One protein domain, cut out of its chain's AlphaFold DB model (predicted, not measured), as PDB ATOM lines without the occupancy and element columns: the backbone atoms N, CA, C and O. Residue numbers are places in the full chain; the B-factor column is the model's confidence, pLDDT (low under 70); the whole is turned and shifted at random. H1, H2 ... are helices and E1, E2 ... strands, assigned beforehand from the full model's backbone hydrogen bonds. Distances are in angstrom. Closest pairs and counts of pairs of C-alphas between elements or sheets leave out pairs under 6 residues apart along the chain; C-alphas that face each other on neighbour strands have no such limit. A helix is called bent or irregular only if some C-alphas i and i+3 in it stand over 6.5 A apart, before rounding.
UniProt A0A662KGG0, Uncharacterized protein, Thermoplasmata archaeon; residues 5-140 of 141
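What this domain is: This is residues 5 to 140 of the 141 residues of an uncharacterized protein of Thermoplasmata archaeon (UniProt A0A662KGG0). A strongly twisted sheet of five strands curls round the short helix H2, with H3 on the same face as H2 and H1 on the opposite face, where it lies over the two strands E2 and E1; helices and sheet make three layers. From this compact body an arm sticks out, residues 125 to 140, most of it helix H4, and makes the long axis. The printed part has 136 residues with four named helices and five named strands, in the order E1 H1 E2 H2 E3 H3 E4 E5 H4; the class is mixed, helices and strands. The mixed sheet runs E2 E1 E3 E5 E4, with only the pair E5 and E4 antiparallel. The whole is compact, with a radius of gyration of the C-alphas of 16.4 A, yet elongated, spanning 62 by 33 by 28 A.

Where its parts are: Strand E1, residues 5 to 10, begins at C-alpha 5 (137.628, 166.496, 179.792). Helix H1, residues 16 to 32, is 24.7 A long. E2, residues 38 to 45, is 20.4 A long, and H2 holds residues 55 to 63. E3 is residues 68 to 73. H3, residues 80 to 89, is irregular: C-alphas 83 and 86 are 7.1 A apart. E4, residues 99 to 105, and E5, residues 108 to 114, form a hairpin with a tight link. H4, residues 122 to 136, is 20.7 A long and ends at C-alpha 136 (160.265, 187.735, 151.680).

How they stand to each other: E2 and E1 are parallel, with N 8 and O 42 2.9 A apart. E1 and E3 are parallel, with N 7 and O 70 at 2.8 A. E3 and E5 are parallel, with N 71 and O 113 at 2.8 A. E5 and E4 are antiparallel, with N 112 and O 101 at 2.8 A. E1, H1, E2 form a strand-helix-strand unit, two parallel neighbour strands joined through a helix; E2, H2, E3 form a split one, with E1 between its strands. Both crossovers are right-handed. H1 is on the sheet at a height of 10.2 A. The closest C-alphas of H2 and E2 are those of Ile 55 and Ala 44, 5.1 A. H2 and H3 only just touch, only at their ends, with 3 pairs of C-alphas within 8 A, the closest those of Ile 55 and Glu 89, 6.4 A. H3 is on the sheet at a height of 9.8 A. H4 is not on the sheet and is apart from H1, H2 and H3. Each O i to N i+4 pair is within hydrogen-bond range in H1, H2 and H4; in H3 4 of 6 are.

The domain as a whole: The C-alphas of Gly 107 and Ile 140, the two farthest apart, are 62.0 A apart. The printed part has no cut, and no link is long. Only residue 48 has a pLDDT under 70.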
ATOM      1  N   GLY A   5     136.179 166.454 179.974       98.31
ATOM      2  CA  GLY A   5     137.628 166.496 179.792       98.31
ATOM      3  C   GLY A   5     138.045 166.873 178.371       98.31
ATOM      4  O   GLY A   5     137.287 166.671 177.423       98.31
ATOM      5  N   LEU A   6     139.272 167.374 178.217       98.50
ATOM      6  CA  LEU A   6     139.901 167.649 176.918       98.50
ATOM      7  C   LEU A   6     141.052 166.671 176.657       98.50
ATOM      8  O   LEU A   6     141.972 166.567 177.463       98.50
ATOM      9  N   LEU A   7     141.048 166.006 175.505       98.62
ATOM     10  CA  LEU A   7     142.174 165.224 175.004       98.62
ATOM     11  C   LEU A   7     142.722 165.872 173.732       98.62
ATOM     12  O   LEU A   7     142.124 165.744 172.666       98.62
ATOM     13  N   ALA A   8     143.866 166.545 173.829       98.38
ATOM     14  CA  ALA A   8     144.576 167.062 172.664       98.38
ATOM     15  C   ALA A   8     145.513 165.985 172.100       98.38
ATOM     16  O   ALA A   8     146.295 165.394 172.845       98.38
ATOM     17  N   ILE A   9     145.450 165.729 170.792       97.62
ATOM     18  CA  ILE A   9     146.254 164.689 170.137       97.62
ATOM     19  C   ILE A   9     147.141 165.321 169.073       97.62
ATOM     20  O   ILE A   9     146.642 165.932 168.130       97.62
ATOM     21  N   ALA A  10     148.451 165.128 169.198       95.56
ATOM     22  CA  ALA A  10     149.437 165.563 168.216       95.56
ATOM     23  C   ALA A  10     150.199 164.374 167.614       95.56
ATOM     24  O   ALA A  10     150.246 163.274 168.172       95.56
ATOM     25  N   HIS A  11     150.843 164.600 166.471       90.56
ATOM     26  CA  HIS A  11     151.749 163.612 165.893       90.56
ATOM     27  C   HIS A  11     152.962 163.399 166.814       90.56
ATOM     28  O   HIS A  11     153.513 164.356 167.354       90.56
ATOM     29  N   GLY A  12     153.442 162.168 166.991       81.19
ATOM     30  CA  GLY A  12     154.708 161.958 167.693       81.19
ATOM     31  C   GLY A  12     155.884 162.391 166.839       81.19
ATOM     32  O   GLY A  12     156.039 161.977 165.694       81.19
ATOM     33  N   SER A  13     156.756 163.216 167.401       79.94
ATOM     34  CA  SER A  13     158.023 163.582 166.775       79.94
ATOM     35  C   SER A  13     159.174 163.181 167.685       79.94
ATOM     36  O   SER A  13     159.014 163.125 168.906       79.94
ATOM     37  N   LYS A  14     160.357 162.925 167.110       79.62
ATOM     38  CA  LYS A  14     161.612 162.842 167.880       79.62
ATOM     39  C   LYS A  14     162.086 164.232 168.329       79.62
ATOM     40  O   LYS A  14     162.817 164.332 169.316       79.62
ATOM     41  N   SER A  15     161.636 165.291 167.651       85.88
ATOM     42  CA  SER A  15     161.975 166.676 167.976       85.88
ATOM     43  C   SER A  15     161.427 167.072 169.350       85.88
ATOM     44  O   SER A  15     160.267 166.804 169.666       85.88
ATOM     45  N   ARG A  16     162.279 167.681 170.182       87.75
ATOM     46  CA  ARG A  16     161.873 168.277 171.466       87.75
ATOM     47  C   ARG A  16     161.093 169.571 171.245       87.75
ATOM     48  O   ARG A  16     160.081 169.767 171.902       87.75
ATOM     49  N   GLU A  17     161.522 170.375 170.278       90.44
ATOM     50  CA  GLU A  17     160.868 171.624 169.876       90.44
ATOM     51  C   GLU A  17     159.412 171.383 169.466       90.44
ATOM     52  O   GLU A  17     158.514 172.070 169.934       90.44
ATOM     53  N   HIS A  18     159.148 170.329 168.685       90.00
ATOM     54  CA  HIS A  18     157.779 169.952 168.324       90.00
ATOM     55  C   HIS A  18     156.897 169.713 169.561       90.00
ATOM     56  O   HIS A  18     155.772 170.198 169.636       90.00
ATOM     57  N   VAL A  19     157.400 168.945 170.533       92.12
ATOM     58  CA  VAL A  19     156.665 168.635 171.768       92.12
ATOM     59  C   VAL A  19     156.402 169.909 172.569       92.12
ATOM     60  O   VAL A  19     155.290 170.108 173.050       92.12
ATOM     61  N   GLU A  20     157.405 170.777 172.685       94.31
ATOM     62  CA  GLU A  20     157.291 172.049 173.395       94.31
ATOM     63  C   GLU A  20     156.236 172.966 172.765       94.31
ATOM     64  O   GLU A  20     155.353 173.450 173.472       94.31
ATOM     65  N   VAL A  21     156.260 173.130 171.439       95.62
ATOM     66  CA  VAL A  21     155.268 173.929 170.704       95.62
ATOM     67  C   VAL A  21     153.852 173.385 170.913       95.62
ATOM     68  O   VAL A  21     152.930 174.159 171.169       95.62
ATOM     69  N   VAL A  22     153.662 172.061 170.875       96.12
ATOM     70  CA  VAL A  22     152.351 171.444 171.147       96.12
ATOM     71  C   VAL A  22     151.853 171.797 172.549       96.12
ATOM     72  O   VAL A  22     150.707 172.219 172.701       96.12
ATOM     73  N   PHE A  23     152.699 171.678 173.575       96.06
ATOM     74  CA  PHE A  23     152.306 172.048 174.936       96.06
ATOM     75  C   PHE A  23     152.017 173.543 175.080       96.06
ATOM     76  O   PHE A  23     151.050 173.906 175.747       96.06
ATOM     77  N   GLN A  24     152.791 174.419 174.432       97.62
ATOM     78  CA  GLN A  24     152.513 175.858 174.419       97.62
ATOM     79  C   GLN A  24     151.134 176.163 173.816       97.62
ATOM     80  O   GLN A  24     150.363 176.923 174.407       97.62
ATOM     81  N   ILE A  25     150.797 175.527 172.688       97.50
ATOM     82  CA  ILE A  25     149.483 175.655 172.043       97.50
ATOM     83  C   ILE A  25     148.373 175.199 172.995       97.50
ATOM     84  O   ILE A  25     147.422 175.945 173.220       97.50
ATOM     85  N   VAL A  26     148.495 174.005 173.587       97.50
ATOM     86  CA  VAL A  26     147.458 173.454 174.476       97.50
ATOM     87  C   VAL A  26     147.291 174.304 175.736       97.50
ATOM     88  O   VAL A  26     146.164 174.617 176.109       97.50
ATOM     89  N   ASN A  27     148.380 174.750 176.360       97.12
ATOM     90  CA  ASN A  27     148.317 175.600 177.551       97.12
ATOM     91  C   ASN A  27     147.625 176.939 177.257       97.12
ATOM     92  O   ASN A  27     146.802 177.415 178.048       97.12
ATOM     93  N   ARG A  28     147.919 177.542 176.097       97.75
ATOM     94  CA  ARG A  28     147.252 178.776 175.672       97.75
ATOM     95  C   ARG A  28     145.777 178.540 175.355       97.75
ATOM     96  O   ARG A  28     144.953 179.363 175.746       97.75
ATOM     97  N   LEU A  29     145.451 177.426 174.701       97.00
ATOM     98  CA  LEU A  29     144.074 177.020 174.434       97.00
ATOM     99  C   LEU A  29     143.287 176.869 175.739       97.00
ATOM    100  O   LEU A  29     142.248 177.499 175.886       97.00
ATOM    101  N   LEU A  30     143.798 176.114 176.712       96.50
ATOM    102  CA  LEU A  30     143.142 175.922 178.010       96.50
ATOM    103  C   LEU A  30     142.850 177.252 178.713       96.50
ATOM    104  O   LEU A  30     141.761 177.443 179.244       96.50
ATOM    105  N   SER A  31     143.784 178.202 178.639       95.69
ATOM    106  CA  SER A  31     143.596 179.550 179.192       95.69
ATOM    107  C   SER A  31     142.462 180.327 178.505       95.69
ATOM    108  O   SER A  31     141.849 181.189 179.124       95.69
ATOM    109  N   SER A  32     142.180 180.033 177.232       96.19
ATOM    110  CA  SER A  32     141.078 180.635 176.466       96.19
ATOM    111  C   SER A  32     139.731 179.922 176.627       96.19
ATOM    112  O   SER A  32     138.729 180.418 176.127       96.19
ATOM    113  N   LEU A  33     139.691 178.783 177.324       95.62
ATOM    114  CA  LEU A  33     138.483 177.979 177.528       95.62
ATOM    115  C   LEU A  33     137.878 178.164 178.931       95.62
ATOM    116  O   LEU A  33     137.151 177.295 179.396       95.62
ATOM    117  N   SER A  34     138.157 179.281 179.609       92.44
ATOM    118  CA  SER A  34     137.706 179.536 180.989       92.44
ATOM    119  C   SER A  34     136.183 179.610 181.157       92.44
ATOM    120  O   SER A  34     135.685 179.447 182.267       92.44
ATOM    121  N   GLU A  35     135.443 179.838 180.072       94.00
ATOM    122  CA  GLU A  35     133.977 179.801 180.047       94.00
ATOM    123  C   GLU A  35     133.399 178.371 180.031       94.00
ATOM    124  O   GLU A  35     132.210 178.181 180.287       94.00
ATOM    125  N   TYR A  36     134.230 177.358 179.760       94.19
ATOM    126  CA  TYR A  36     133.845 175.949 179.746       94.19
ATOM    127  C   TYR A  36     134.312 175.249 181.028       94.19
ATOM    128  O   TYR A  36     135.464 175.370 181.441       94.19
ATOM    129  N   ASP A  37     133.436 174.441 181.628       93.19
ATOM    130  CA  ASP A  37     133.737 173.639 182.824       93.19
ATOM    131  C   ASP A  37     134.533 172.366 182.461       93.19
ATOM    132  O   ASP A  37     134.014 171.246 182.452       93.19
ATOM    133  N   ILE A  38     135.800 172.555 182.072       96.69
ATOM    134  CA  ILE A  38     136.744 171.472 181.768       96.69
ATOM    135  C   ILE A  38     137.436 171.033 183.060       96.69
ATOM    136  O   ILE A  38     138.318 171.718 183.577       96.69
ATOM    137  N   VAL A  39     137.077 169.852 183.567       97.06
ATOM    138  CA  VAL A  39     137.553 169.366 184.876       97.06
ATOM    139  C   VAL A  39     138.916 168.668 184.814       97.06
ATOM    140  O   VAL A  39     139.557 168.465 185.845       97.06
ATOM    141  N   ALA A  40     139.351 168.250 183.623       97.62
ATOM    142  CA  ALA A  40     140.650 167.623 183.389       97.62
ATOM    143  C   ALA A  40     141.069 167.755 181.918       97.62
ATOM    144  O   ALA A  40     140.226 167.846 181.025       97.62
ATOM    145  N   HIS A  41     142.371 167.722 181.647       98.12
ATOM    146  CA  HIS A  41     142.897 167.710 180.286       98.12
ATOM    147  C   HIS A  41     144.124 166.808 180.180       98.12
ATOM    148  O   HIS A  41     144.845 166.625 181.157       98.12
ATOM    149  N   GLU A  42     144.369 166.278 178.986       98.12
ATOM    150  CA  GLU A  42     145.563 165.508 178.657       98.12
ATOM    151  C   GLU A  42     146.073 165.834 177.255       98.12
ATOM    152  O   GLU A  42     145.304 166.194 176.357       98.12
ATOM    153  N   VAL A  43     147.384 165.664 177.067       97.62
ATOM    154  CA  VAL A  43     148.046 165.754 175.762       97.62
ATOM    155  C   VAL A  43     148.635 164.394 175.422       97.62
ATOM    156  O   VAL A  43     149.496 163.886 176.141       97.62
ATOM    157  N   ALA A  44     148.181 163.820 174.312       96.94
ATOM    158  CA  ALA A  44     148.668 162.553 173.793       96.94
ATOM    159  C   ALA A  44     149.444 162.743 172.488       96.94
ATOM    160  O   ALA A  44     149.135 163.612 171.667       96.94
ATOM    161  N   PHE A  45     150.436 161.884 172.282       95.12
ATOM    162  CA  PHE A  45     151.247 161.854 171.072       95.12
ATOM    163  C   PHE A  45     151.140 160.488 170.399       95.12
ATOM    164  O   PHE A  45     151.227 159.451 171.056       95.12
ATOM    165  N   MET A  46     150.974 160.495 169.077       91.38
ATOM    166  CA  MET A  46     150.960 159.267 168.277       91.38
ATOM    167  C   MET A  46     152.347 158.625 168.225       91.38
ATOM    168  O   MET A  46     153.335 159.322 168.029       91.38
ATOM    169  N   GLY A  47     152.432 157.298 168.302       81.38
ATOM    170  CA  GLY A  47     153.711 156.582 168.282       81.38
ATOM    171  C   GLY A  47     154.423 156.631 169.636       81.38
ATOM    172  O   GLY A  47     154.894 157.673 170.090       81.38
ATOM    173  N   SER A  48     154.511 155.472 170.288       68.88
ATOM    174  CA  SER A  48     155.031 155.326 171.649       68.88
ATOM    175  C   SER A  48     156.418 155.954 171.822       68.88
ATOM    176  O   SER A  48     157.387 155.554 171.171       68.88
ATOM    177  N   ARG A  49     156.538 156.912 172.750       75.44
ATOM    178  CA  ARG A  49     157.806 157.556 173.112       75.44
ATOM    179  C   ARG A  49     157.922 157.680 174.625       75.44
ATOM    180  O   ARG A  49     156.996 158.117 175.297       75.44
ATOM    181  N   LYS A  50     159.103 157.361 175.161       77.56
ATOM    182  CA  LYS A  50     159.394 157.510 176.592       77.56
ATOM    183  C   LYS A  50     159.163 158.959 177.039       77.56
ATOM    184  O   LYS A  50     159.755 159.875 176.470       77.56
ATOM    185  N   GLY A  51     158.333 159.137 178.064       82.69
ATOM    186  CA  GLY A  51     158.019 160.440 178.659       82.69
ATOM    187  C   GLY A  51     156.866 161.203 177.999       82.69
ATOM    188  O   GLY A  51     156.546 162.286 178.473       82.69
ATOM    189  N   LEU A  52     156.238 160.661 176.950       90.19
ATOM    190  CA  LEU A  52     155.004 161.199 176.371       90.19
ATOM    191  C   LEU A  52     153.875 160.189 176.560       90.19
ATOM    192  O   LEU A  52     154.110 158.987 176.452       90.19
ATOM    193  N   LYS A  53     152.662 160.680 176.821       94.12
ATOM    194  CA  LYS A  53     151.482 159.822 176.947       94.12
ATOM    195  C   LYS A  53     150.991 159.399 175.564       94.12
ATOM    196  O   LYS A  53     150.893 160.219 174.649       94.12
ATOM    197  N   SER A  54     150.657 158.124 175.431       95.31
ATOM    198  CA  SER A  54     149.870 157.601 174.313       95.31
ATOM    199  C   SER A  54     148.398 158.013 174.428       95.31
ATOM    200  O   SER A  54     147.929 158.426 175.493       95.31
ATOM    201  N   ILE A  55     147.640 157.857 173.338       96.06
ATOM    202  CA  ILE A  55     146.189 158.113 173.321       96.06
ATOM    203  C   ILE A  55     145.477 157.226 174.352       96.06
ATOM    204  O   ILE A  55     144.616 157.700 175.091       96.06
ATOM    205  N   HIS A  56     145.880 155.959 174.454       94.56
ATOM    206  CA  HIS A  56     145.297 155.012 175.400       94.56
ATOM    207  C   HIS A  56     145.543 155.411 176.864       94.56
ATOM    208  O   HIS A  56     144.607 155.422 177.663       94.56
ATOM    209  N   GLU A  57     146.777 155.783 177.221       96.06
ATOM    210  CA  GLU A  57     147.114 156.222 178.585       96.06
ATOM    211  C   GLU A  57     146.358 157.497 178.973       96.06
ATOM    212  O   GLU A  57     145.816 157.584 180.075       96.06
ATOM    213  N   ALA A  58     146.268 158.460 178.052       97.31
ATOM    214  CA  ALA A  58     145.540 159.703 178.273       97.31
ATOM    215  C   ALA A  58     144.028 159.470 178.447       97.31
ATOM    216  O   ALA A  58     143.419 160.008 179.373       97.31
ATOM    217  N   LEU A  59     143.417 158.618 177.612       97.25
ATOM    218  CA  LEU A  59     142.012 158.224 177.764       97.25
ATOM    219  C   LEU A  59     141.762 157.520 179.096       97.25
ATOM    220  O   LEU A  59     140.778 157.820 179.775       97.25
ATOM    221  N   LYS A  60     142.655 156.606 179.491       96.81
ATOM    222  CA  LYS A  60     142.582 155.915 180.778       96.81
ATOM    223  C   LYS A  60     142.593 156.904 181.937       96.81
ATOM    224  O   LYS A  60     141.716 156.814 182.796       96.81
ATOM    225  N   GLU A  61     143.510 157.867 181.946       97.62
ATOM    226  CA  GLU A  61     143.564 158.877 183.004       97.62
ATOM    227  C   GLU A  61     142.307 159.756 183.032       97.62
ATOM    228  O   GLU A  61     141.668 159.881 184.083       97.62
ATOM    229  N   LEU A  62     141.896 160.305 181.887       98.06
ATOM    230  CA  LEU A  62     140.698 161.143 181.796       98.06
ATOM    231  C   LEU A  62     139.429 160.396 182.215       98.06
ATOM    232  O   LEU A  62     138.584 160.983 182.892       98.06
ATOM    233  N   SER A  63     139.313 159.101 181.900       97.00
ATOM    234  CA  SER A  63     138.149 158.277 182.269       97.00
ATOM    235  C   SER A  63     137.907 158.191 183.780       97.00
ATOM    236  O   SER A  63     136.795 157.901 184.213       97.00
ATOM    237  N   THR A  64     138.929 158.443 184.605       96.94
ATOM    238  CA  THR A  64     138.788 158.448 186.071       96.94
ATOM    239  C   THR A  64     138.140 159.727 186.605       96.94
ATOM    240  O   THR A  64     137.618 159.728 187.719       96.94
ATOM    241  N   LYS A  65     138.166 160.809 185.817       97.00
ATOM    242  CA  LYS A  65     137.742 162.162 186.211       97.00
ATOM    243  C   LYS A  65     136.524 162.651 185.415       97.00
ATOM    244  O   LYS A  65     135.791 163.500 185.916       97.00
ATOM    245  N   CYS A  66     136.302 162.116 184.212       97.56
ATOM    246  CA  CYS A  66     135.355 162.639 183.225       97.56
ATOM    247  C   CYS A  66     134.312 161.598 182.802       97.56
ATOM    248  O   CYS A  66     134.585 160.402 182.779       97.56
ATOM    249  N   GLU A  67     133.134 162.072 182.402       97.38
ATOM    250  CA  GLU A  67     132.070 161.275 181.770       97.38
ATOM    251  C   GLU A  67     131.993 161.540 180.259       97.38
ATOM    252  O   GLU A  67     131.567 160.683 179.478       97.38
ATOM    253  N   GLU A  68     132.418 162.735 179.841       98.12
ATOM    254  CA  GLU A  68     132.528 163.137 178.445       98.12
ATOM    255  C   GLU A  68     133.946 163.643 178.168       98.12
ATOM    256  O   GLU A  68     134.536 164.341 178.992       98.12
ATOM    257  N   ILE A  69     134.512 163.276 177.020       98.44
ATOM    258  CA  ILE A  69     135.852 163.695 176.605       98.44
ATOM    259  C   ILE A  69     135.760 164.280 175.198       98.44
ATOM    260  O   ILE A  69     135.358 163.597 174.252       98.44
ATOM    261  N   VAL A  70     136.159 165.543 175.059       98.44
ATOM    262  CA  VAL A  70     136.352 166.198 173.764       98.44
ATOM    263  C   VAL A  70     137.747 165.856 173.263       98.44
ATOM    264  O   VAL A  70     138.743 166.182 173.903       98.44
ATOM    265  N   VAL A  71     137.821 165.193 172.115       98.44
ATOM    266  CA  VAL A  71     139.071 164.822 171.457       98.44
ATOM    267  C   VAL A  71     139.377 165.840 170.368       98.44
ATOM    268  O   VAL A  71     138.610 165.977 169.414       98.44
ATOM    269  N   LEU A  72     140.508 166.529 170.502       98.19
ATOM    270  CA  LEU A  72     140.951 167.585 169.602       98.19
ATOM    271  C   LEU A  72     142.224 167.157 168.849       98.19
ATOM    272  O   LEU A  72     143.316 167.181 169.429       98.19
ATOM    273  N   PRO A  73     142.126 166.772 167.564       97.44
ATOM    274  CA  PRO A  73     143.299 166.471 166.753       97.44
ATOM    275  C   PRO A  73     144.001 167.772 166.326       97.44
ATOM    276  O   PRO A  73     143.461 168.564 165.555       97.44
ATOM    277  N   LEU A  74     145.239 167.978 166.777       96.81
ATOM    278  CA  LEU A  74     146.075 169.140 166.447       96.81
ATOM    279  C   LEU A  74     146.767 168.965 165.086       96.81
ATOM    280  O   LEU A  74     147.992 168.952 164.979       96.81
ATOM    281  N   PHE A  75     145.965 168.785 164.039       95.69
ATOM    282  CA  PHE A  75     146.424 168.523 162.675       95.69
ATOM    283  C   PHE A  75     145.883 169.570 161.711       95.69
ATOM    284  O   PHE A  75     144.742 170.009 161.838       95.69
ATOM    285  N   LEU A  76     146.689 169.929 160.707       95.19
ATOM    286  CA  LEU A  76     146.267 170.865 159.667       95.19
ATOM    287  C   LEU A  76     145.197 170.258 158.747       95.19
ATOM    288  O   LEU A  76     144.260 170.945 158.361       95.19
ATOM    289  N   THR A  77     145.306 168.971 158.406       92.69
ATOM    290  CA  THR A  77     144.421 168.312 157.432       92.69
ATOM    291  C   THR A  77     143.877 166.978 157.955       92.69
ATOM    292  O   THR A  77     144.513 166.343 158.804       92.69
ATOM    293  N   PRO A  78     142.726 166.496 157.440       87.00
ATOM    294  CA  PRO A  78     142.143 165.199 157.798       87.00
ATOM    295  C   PRO A  78     142.852 164.022 157.098       87.00
ATOM    296  O   PRO A  78     142.213 163.135 156.533       87.00
ATOM    297  N   GLY A  79     144.188 164.010 157.104       89.94
ATOM    298  CA  GLY A  79     144.983 162.913 156.547       89.94
ATOM    299  C   GLY A  79     144.754 161.582 157.277       89.94
ATOM    300  O   GLY A  79     143.965 161.494 158.221       89.94
ATOM    301  N   LYS A  80     145.480 160.534 156.867       90.81
ATOM    302  CA  LYS A  80     145.343 159.164 157.406       90.81
ATOM    303  C   LYS A  80     145.354 159.099 158.941       90.81
ATOM    304  O   LYS A  80     144.587 158.342 159.529       90.81
ATOM    305  N   HIS A  81     146.181 159.917 159.588       92.50
ATOM    306  CA  HIS A  81     146.255 159.962 161.046       92.50
ATOM    307  C   HIS A  81     144.917 160.332 161.688       92.50
ATOM    308  O   HIS A  81     144.427 159.620 162.559       92.50
ATOM    309  N   VAL A  82     144.297 161.406 161.208       94.38
ATOM    310  CA  VAL A  82     143.025 161.916 161.727       94.38
ATOM    311  C   VAL A  82     141.864 160.992 161.352       94.38
ATOM    312  O   VAL A  82     140.966 160.776 162.163       94.38
ATOM    313  N   SER A  83     141.876 160.440 160.140       93.19
ATOM    314  CA  SER A  83     140.765 159.643 159.605       93.19
ATOM    315  C   SER A  83     140.820 158.152 159.941       93.19
ATOM    316  O   SER A  83     139.808 157.478 159.787       93.19
ATOM    317  N   SER A  84     141.959 157.612 160.389       92.94
ATOM    318  CA  SER A  84     142.098 156.170 160.633       92.94
ATOM    319  C   SER A  84     142.941 155.817 161.855       92.94
ATOM    320  O   SER A  84     142.483 155.050 162.701       92.94
ATOM    321  N   ASP A  85     144.154 156.363 161.978       94.12
ATOM    322  CA  ASP A  85     145.084 155.899 163.017       94.12
ATOM    323  C   ASP A  85     144.621 156.321 164.426       94.12
ATOM    324  O   ASP A  85     144.513 155.476 165.312       94.12
ATOM    325  N   ILE A  86     144.249 157.594 164.617       95.88
ATOM    326  CA  ILE A  86     143.683 158.106 165.878       95.88
ATOM    327  C   ILE A  86     142.373 157.376 166.235       95.88
ATOM    328  O   ILE A  86     142.290 156.840 167.342       95.88
ATOM    329  N   PRO A  87     141.372 157.271 165.332       95.38
ATOM    330  CA  PRO A  87     140.196 156.420 165.529       95.38
ATOM    331  C   PRO A  87     140.523 155.013 166.040       95.38
ATOM    332  O   PRO A  87     139.938 154.553 167.020       95.38
ATOM    333  N   ARG A  88     141.499 154.337 165.423       94.06
ATOM    334  CA  ARG A  88     141.928 152.992 165.821       94.06
ATOM    335  C   ARG A  88     142.541 152.972 167.221       94.06
ATOM    336  O   ARG A  88     142.192 152.093 168.002       94.06
ATOM    337  N   GLU A  89     143.412 153.923 167.549       93.50
ATOM    338  CA  GLU A  89     144.025 154.027 168.882       93.50
ATOM    339  C   GLU A  89     143.004 154.347 169.988       93.50
ATOM    340  O   GLU A  89     143.176 153.919 171.128       93.50
ATOM    341  N   MET A  90     141.903 155.026 169.654       94.50
ATOM    342  CA  MET A  90     140.770 155.242 170.566       94.50
ATOM    343  C   MET A  90     139.825 154.030 170.680       94.50
ATOM    344  O   MET A  90     138.847 154.091 171.424       94.50
ATOM    345  N   GLY A  91     140.067 152.943 169.935       92.25
ATOM    346  CA  GLY A  91     139.175 151.778 169.884       92.25
ATOM    347  C   GLY A  91     137.915 151.982 169.030       92.25
ATOM    348  O   GLY A  91     136.949 151.237 169.168       92.25
ATOM    349  N   LEU A  92     137.914 152.978 168.142       92.56
ATOM    350  CA  LEU A  92     136.798 153.374 167.279       92.56
ATOM    351  C   LEU A  92     137.214 153.385 165.793       92.56
ATOM    352  O   LEU A  92     137.150 154.426 165.149       92.56
ATOM    353  N   PRO A  93     137.629 152.254 165.192       89.44
ATOM    354  CA  PRO A  93     138.274 152.237 163.872       89.44
ATOM    355  C   PRO A  93     137.425 152.787 162.711       89.44
ATOM    356  O   PRO A  93     137.985 153.119 161.671       89.44
ATOM    357  N   ASN A  94     136.102 152.890 162.882       86.75
ATOM    358  CA  ASN A  94     135.168 153.399 161.874       86.75
ATOM    359  C   ASN A  94     134.624 154.802 162.208       86.75
ATOM    360  O   ASN A  94     133.626 155.218 161.620       86.75
ATOM    361  N   CYS A  95     135.208 155.520 163.178       90.12
ATOM    362  CA  CYS A  95     134.780 156.884 163.477       90.12
ATOM    363  C   CYS A  95     135.445 157.913 162.557       90.12
ATOM    364  O   CYS A  95     136.590 157.768 162.137       90.12
ATOM    365  N   SER A  96     134.708 158.982 162.274       90.88
ATOM    366  CA  SER A  96     135.193 160.155 161.553       90.88
ATOM    367  C   SER A  96     135.308 161.353 162.498       90.88
ATOM    368  O   SER A  96     134.662 161.368 163.549       90.88
ATOM    369  N   PRO A  97     136.060 162.401 162.137       94.25
ATOM    370  CA  PRO A  97     135.935 163.702 162.788       94.25
ATOM    371  C   PRO A  97     134.490 164.228 162.772       94.25
ATOM    372  O   PRO A  97     133.651 163.747 162.005       94.25
ATOM    373  N   ALA A  98     134.211 165.207 163.635       95.94
ATOM    374  CA  ALA A  98     132.881 165.773 163.879       95.94
ATOM    375  C   ALA A  98     131.822 164.721 164.250       95.94
ATOM    376  O   ALA A  98     130.714 164.708 163.716       95.94
ATOM    377  N   SER A  99     132.159 163.821 165.173       96.69
ATOM    378  CA  SER A  99     131.261 162.736 165.572       96.69
ATOM    379  C   SER A  99     131.245 162.495 167.080       96.69
ATOM    380  O   SER A  99     132.124 162.940 167.821       96.69
ATOM    381  N   LYS A 100     130.209 161.792 167.547       97.56
ATOM    382  CA  LYS A 100     129.984 161.472 168.958       97.56
ATOM    383  C   LYS A 100     129.804 159.969 169.129       97.56
ATOM    384  O   LYS A 100     128.964 159.380 168.456       97.56
ATOM    385  N   HIS A 101     130.541 159.375 170.065       96.94
ATOM    386  CA  HIS A 101     130.567 157.928 170.299       96.94
ATOM    387  C   HIS A 101     130.507 157.604 171.786       96.94
ATOM    388  O   HIS A 101     130.988 158.371 172.617       96.94
ATOM    389  N   LYS A 102     129.940 156.449 172.131       95.69
ATOM    390  CA  LYS A 102     130.045 155.879 173.479       95.69
ATOM    391  C   LYS A 102     131.071 154.758 173.450       95.69
ATOM    392  O   LYS A 102     130.970 153.873 172.607       95.69
ATOM    393  N   ILE A 103     132.015 154.789 174.380       95.00
ATOM    394  CA  ILE A 103     133.036 153.753 174.535       95.00
ATOM    395  C   ILE A 103     133.114 153.280 175.982       95.00
ATOM    396  O   ILE A 103     132.589 153.928 176.891       95.00
ATOM    397  N   GLN A 104     133.800 152.159 176.188       94.81
ATOM    398  CA  GLN A 104     134.224 151.722 177.509       94.81
ATOM    399  C   GLN A 104     135.737 151.880 177.650       94.81
ATOM    400  O   GLN A 104     136.493 151.378 176.823       94.81
ATOM    401  N   VAL A 105     136.172 152.561 178.709       94.62
ATOM    402  CA  VAL A 105     137.586 152.705 179.083       94.62
ATOM    403  C   VAL A 105     137.737 152.189 180.504       94.62
ATOM    404  O   VAL A 105     137.111 152.727 181.416       94.62
ATOM    405  N   GLU A 106     138.517 151.123 180.701       92.06
ATOM    406  CA  GLU A 106     138.711 150.484 182.015       92.06
ATOM    407  C   GLU A 106     137.380 150.198 182.751       92.06
ATOM    408  O   GLU A 106     137.231 150.486 183.939       92.06
ATOM    409  N   GLY A 107     136.370 149.704 182.023       92.44
ATOM    410  CA  GLY A 107     135.039 149.396 182.564       92.44
ATOM    411  C   GLY A 107     134.121 150.603 182.813       92.44
ATOM    412  O   GLY A 107     132.997 150.426 183.280       92.44
ATOM    413  N   ARG A 108     134.551 151.831 182.493       94.19
ATOM    414  CA  ARG A 108     133.739 153.055 182.619       94.19
ATOM    415  C   ARG A 108     133.143 153.462 181.281       94.19
ATOM    416  O   ARG A 108     133.832 153.441 180.266       94.19
ATOM    417  N   HIS A 109     131.881 153.881 181.290       95.50
ATOM    418  CA  HIS A 109     131.215 154.409 180.102       95.50
ATOM    419  C   HIS A 109     131.602 155.869 179.884       95.50
ATOM    420  O   HIS A 109     131.296 156.717 180.718       95.50
ATOM    421  N   ILE A 110     132.231 156.148 178.747       97.06
ATOM    422  CA  ILE A 110     132.677 157.485 178.364       97.06
ATOM    423  C   ILE A 110     132.002 157.882 177.059       97.06
ATOM    424  O   ILE A 110     131.887 157.086 176.126       97.06
ATOM    425  N   THR A 111     131.565 159.134 176.984       97.69
ATOM    426  CA  THR A 111     131.136 159.740 175.724       97.69
ATOM    427  C   THR A 111     132.316 160.476 175.100       97.69
ATOM    428  O   THR A 111     132.776 161.467 175.655       97.69
ATOM    429  N   LEU A 112     132.799 160.013 173.951       97.62
ATOM    430  CA  LEU A 112     133.810 160.716 173.165       97.62
ATOM    431  C   LEU A 112     133.153 161.641 172.142       97.62
ATOM    432  O   LEU A 112     132.226 161.237 171.438       97.62
ATOM    433  N   ILE A 113     133.665 162.863 172.037       98.06
ATOM    434  CA  ILE A 113     133.305 163.840 171.009       98.06
ATOM    435  C   ILE A 113     134.564 164.104 170.190       98.06
ATOM    436  O   ILE A 113     135.478 164.765 170.673       98.06
ATOM    437  N   TYR A 114     134.632 163.574 168.971       98.00
ATOM    438  CA  TYR A 114     135.799 163.737 168.112       98.00
ATOM    439  C   TYR A 114     135.638 164.977 167.234       98.00
ATOM    440  O   TYR A 114     134.774 165.011 166.357       98.00
ATOM    441  N   ALA A 115     136.439 166.009 167.493       97.94
ATOM    442  CA  ALA A 115     136.389 167.271 166.769       97.94
ATOM    443  C   ALA A 115     137.003 167.162 165.364       97.94
ATOM    444  O   ALA A 115     137.743 166.228 165.051       97.94
ATOM    445  N   ASN A 116     136.705 168.149 164.519       97.06
ATOM    446  CA  ASN A 116     137.434 168.336 163.267       97.06
ATOM    447  C   ASN A 116     138.906 168.696 163.540       97.06
ATOM    448  O   ASN A 116     139.192 169.348 164.548       97.06
ATOM    449  N   PRO A 117     139.839 168.315 162.645       96.44
ATOM    450  CA  PRO A 117     141.151 168.956 162.599       96.44
ATOM    451  C   PRO A 117     140.995 170.431 162.199       96.44
ATOM    452  O   PRO A 117     139.894 170.873 161.869       96.44
ATOM    453  N   ILE A 118     142.099 171.179 162.174       96.19
ATOM    454  CA  ILE A 118     142.094 172.608 161.825       96.19
ATOM    455  C   ILE A 118     141.422 172.835 160.463       96.19
ATOM    456  O   ILE A 118     140.498 173.632 160.356       96.19
ATOM    457  N   GLY A 119     141.841 172.091 159.435       94.31
ATOM    458  CA  GLY A 119     141.269 172.198 158.097       94.31
ATOM    459  C   GLY A 119     141.536 173.554 157.440       94.31
ATOM    460  O   GLY A 119     142.520 174.232 157.740       94.31
ATOM    461  N   PHE A 120     140.666 173.921 156.499       95.12
ATOM    462  CA  PHE A 120     140.686 175.249 155.895       95.12
ATOM    463  C   PHE A 120     140.031 176.256 156.844       95.12
ATOM    464  O   PHE A 120     138.858 176.118 157.186       95.12
ATOM    465  N   ASP A 121     140.797 177.268 157.237       96.12
ATOM    466  CA  ASP A 121     140.354 178.370 158.082       96.12
ATOM    467  C   ASP A 121     141.177 179.617 157.727       96.12
ATOM    468  O   ASP A 121     142.404 179.539 157.617       96.12
ATOM    469  N   GLU A 122     140.521 180.766 157.554       97.56
ATOM    470  CA  GLU A 122     141.181 182.032 157.192       97.56
ATOM    471  C   GLU A 122     142.300 182.404 158.178       97.56
ATOM    472  O   GLU A 122     143.341 182.917 157.781       97.56
ATOM    473  N   ARG A 123     142.172 182.053 159.465       97.25
ATOM    474  CA  ARG A 123     143.217 182.323 160.469       97.25
ATOM    475  C   ARG A 123     144.521 181.589 160.159       97.25
ATOM    476  O   ARG A 123     145.593 182.079 160.504       97.25
ATOM    477  N   VAL A 124     144.455 180.431 159.501       97.06
ATOM    478  CA  VAL A 124     145.650 179.713 159.037       97.06
ATOM    479  C   VAL A 124     146.289 180.433 157.853       97.06
ATOM    480  O   VAL A 124     147.516 180.519 157.785       97.06
ATOM    481  N   VAL A 125     145.479 180.987 156.946       97.94
ATOM    482  CA  VAL A 125     145.967 181.805 155.826       97.94
ATOM    483  C   VAL A 125     146.729 183.019 156.355       97.94
ATOM    484  O   VAL A 125     147.835 183.294 155.892       97.94
ATOM    485  N   GLU A 126     146.202 183.684 157.384       98.25
ATOM    486  CA  GLU A 126     146.863 184.826 158.019       98.25
ATOM    487  C   GLU A 126     148.231 184.447 158.611       98.25
ATOM    488  O   GLU A 126     149.213 185.155 158.386       98.25
ATOM    489  N   ILE A 127     148.335 183.287 159.278       98.00
ATOM    490  CA  ILE A 127     149.616 182.771 159.791       98.00
ATOM    491  C   ILE A 127     150.609 182.537 158.643       98.00
ATOM    492  O   ILE A 127     151.771 182.938 158.742       98.00
ATOM    493  N   PHE A 128     150.180 181.908 157.544       98.00
ATOM    494  CA  PHE A 128     151.055 181.679 156.389       98.00
ATOM    495  C   PHE A 128     151.474 182.975 155.704       98.00
ATOM    496  O   PHE A 128     152.621 183.092 155.273       98.00
ATOM    497  N   ARG A 129     150.582 183.966 155.640       98.44
ATOM    498  CA  ARG A 129     150.902 185.294 155.119       98.44
ATOM    499  C   ARG A 129     151.999 185.962 155.947       98.44
ATOM    500  O   ARG A 129     152.894 186.577 155.369       98.44
ATOM    501  N   ASP A 130     151.962 185.823 157.268       98.44
ATOM    502  CA  ASP A 130     152.997 186.374 158.145       98.44
ATOM    503  C   ASP A 130     154.340 185.652 157.955       98.44
ATOM    504  O   ASP A 130     155.361 186.313 157.755       98.44
ATOM    505  N   ARG A 131     154.342 184.313 157.871       98.19
ATOM    506  CA  ARG A 131     155.549 183.527 157.534       98.19
ATOM    507  C   ARG A 131     156.127 183.902 156.164       98.19
ATOM    508  O   ARG A 131     157.342 184.002 156.010       98.19
ATOM    509  N   PHE A 132     155.268 184.138 155.169       98.25
ATOM    510  CA  PHE A 132     155.688 184.591 153.844       98.25
ATOM    511  C   PHE A 132     156.365 185.961 153.913       98.25
ATOM    512  O   PHE A 132     157.453 186.123 153.367       98.25
ATOM    513  N   LYS A 133     155.761 186.938 154.603       98.12
ATOM    514  CA  LYS A 133     156.342 188.281 154.765       98.12
ATOM    515  C   LYS A 133     157.703 188.227 155.456       98.12
ATOM    516  O   LYS A 133     158.633 188.887 155.003       98.12
ATOM    517  N   GLU A 134     157.833 187.432 156.519       97.56
ATOM    518  CA  GLU A 134     159.105 187.218 157.221       97.56
ATOM    519  C   GLU A 134     160.201 186.727 156.272       97.56
ATOM    520  O   GLU A 134     161.285 187.310 156.246       97.56
ATOM    521  N   ALA A 135     159.908 185.706 155.461       98.06
ATOM    522  CA  ALA A 135     160.851 185.160 154.490       98.06
ATOM    523  C   ALA A 135     161.146 186.141 153.343       98.06
ATOM    524  O   ALA A 135     162.302 186.345 152.982       98.06
ATOM    525  N   TYR A 136     160.121 186.790 152.789       97.44
ATOM    526  CA  TYR A 136     160.265 187.735 151.680       97.44
ATOM    527  C   TYR A 136     161.130 188.940 152.063       97.44
ATOM    528  O   TYR A 136     161.983 189.368 151.288       97.44
ATOM    529  N   ASN A 137     160.990 189.437 153.294       97.06
ATOM    530  CA  ASN A 137     161.807 190.533 153.811       97.06
ATOM    531  C   ASN A 137     163.304 190.187 153.911       97.06
ATOM    532  O   ASN A 137     164.124 191.097 154.017       97.06
ATOM    533  N   MET A 138     163.682 188.903 153.879       96.94
ATOM    534  CA  MET A 138     165.088 188.489 153.826       96.94
ATOM    535  C   MET A 138     165.718 188.721 152.447       96.94
ATOM    536  O   MET A 138     166.933 188.807 152.371       96.94
ATOM    537  N   LEU A 139     164.922 188.844 151.377       95.06
ATOM    538  CA  LEU A 139     165.420 189.099 150.015       95.06
ATOM    539  C   LEU A 139     165.813 190.562 149.780       95.06
ATOM    540  O   LEU A 139     166.516 190.865 148.822       95.06
ATOM    541  N   ILE A 140     165.290 191.469 150.607       90.38
ATOM    542  CA  ILE A 140     165.451 192.924 150.464       90.38
ATOM    543  C   ILE A 140     166.603 193.436 151.355       90.38
ATOM    544  O   ILE A 140     166.956 194.614 151.303       90.38
TER     545      ILE A 140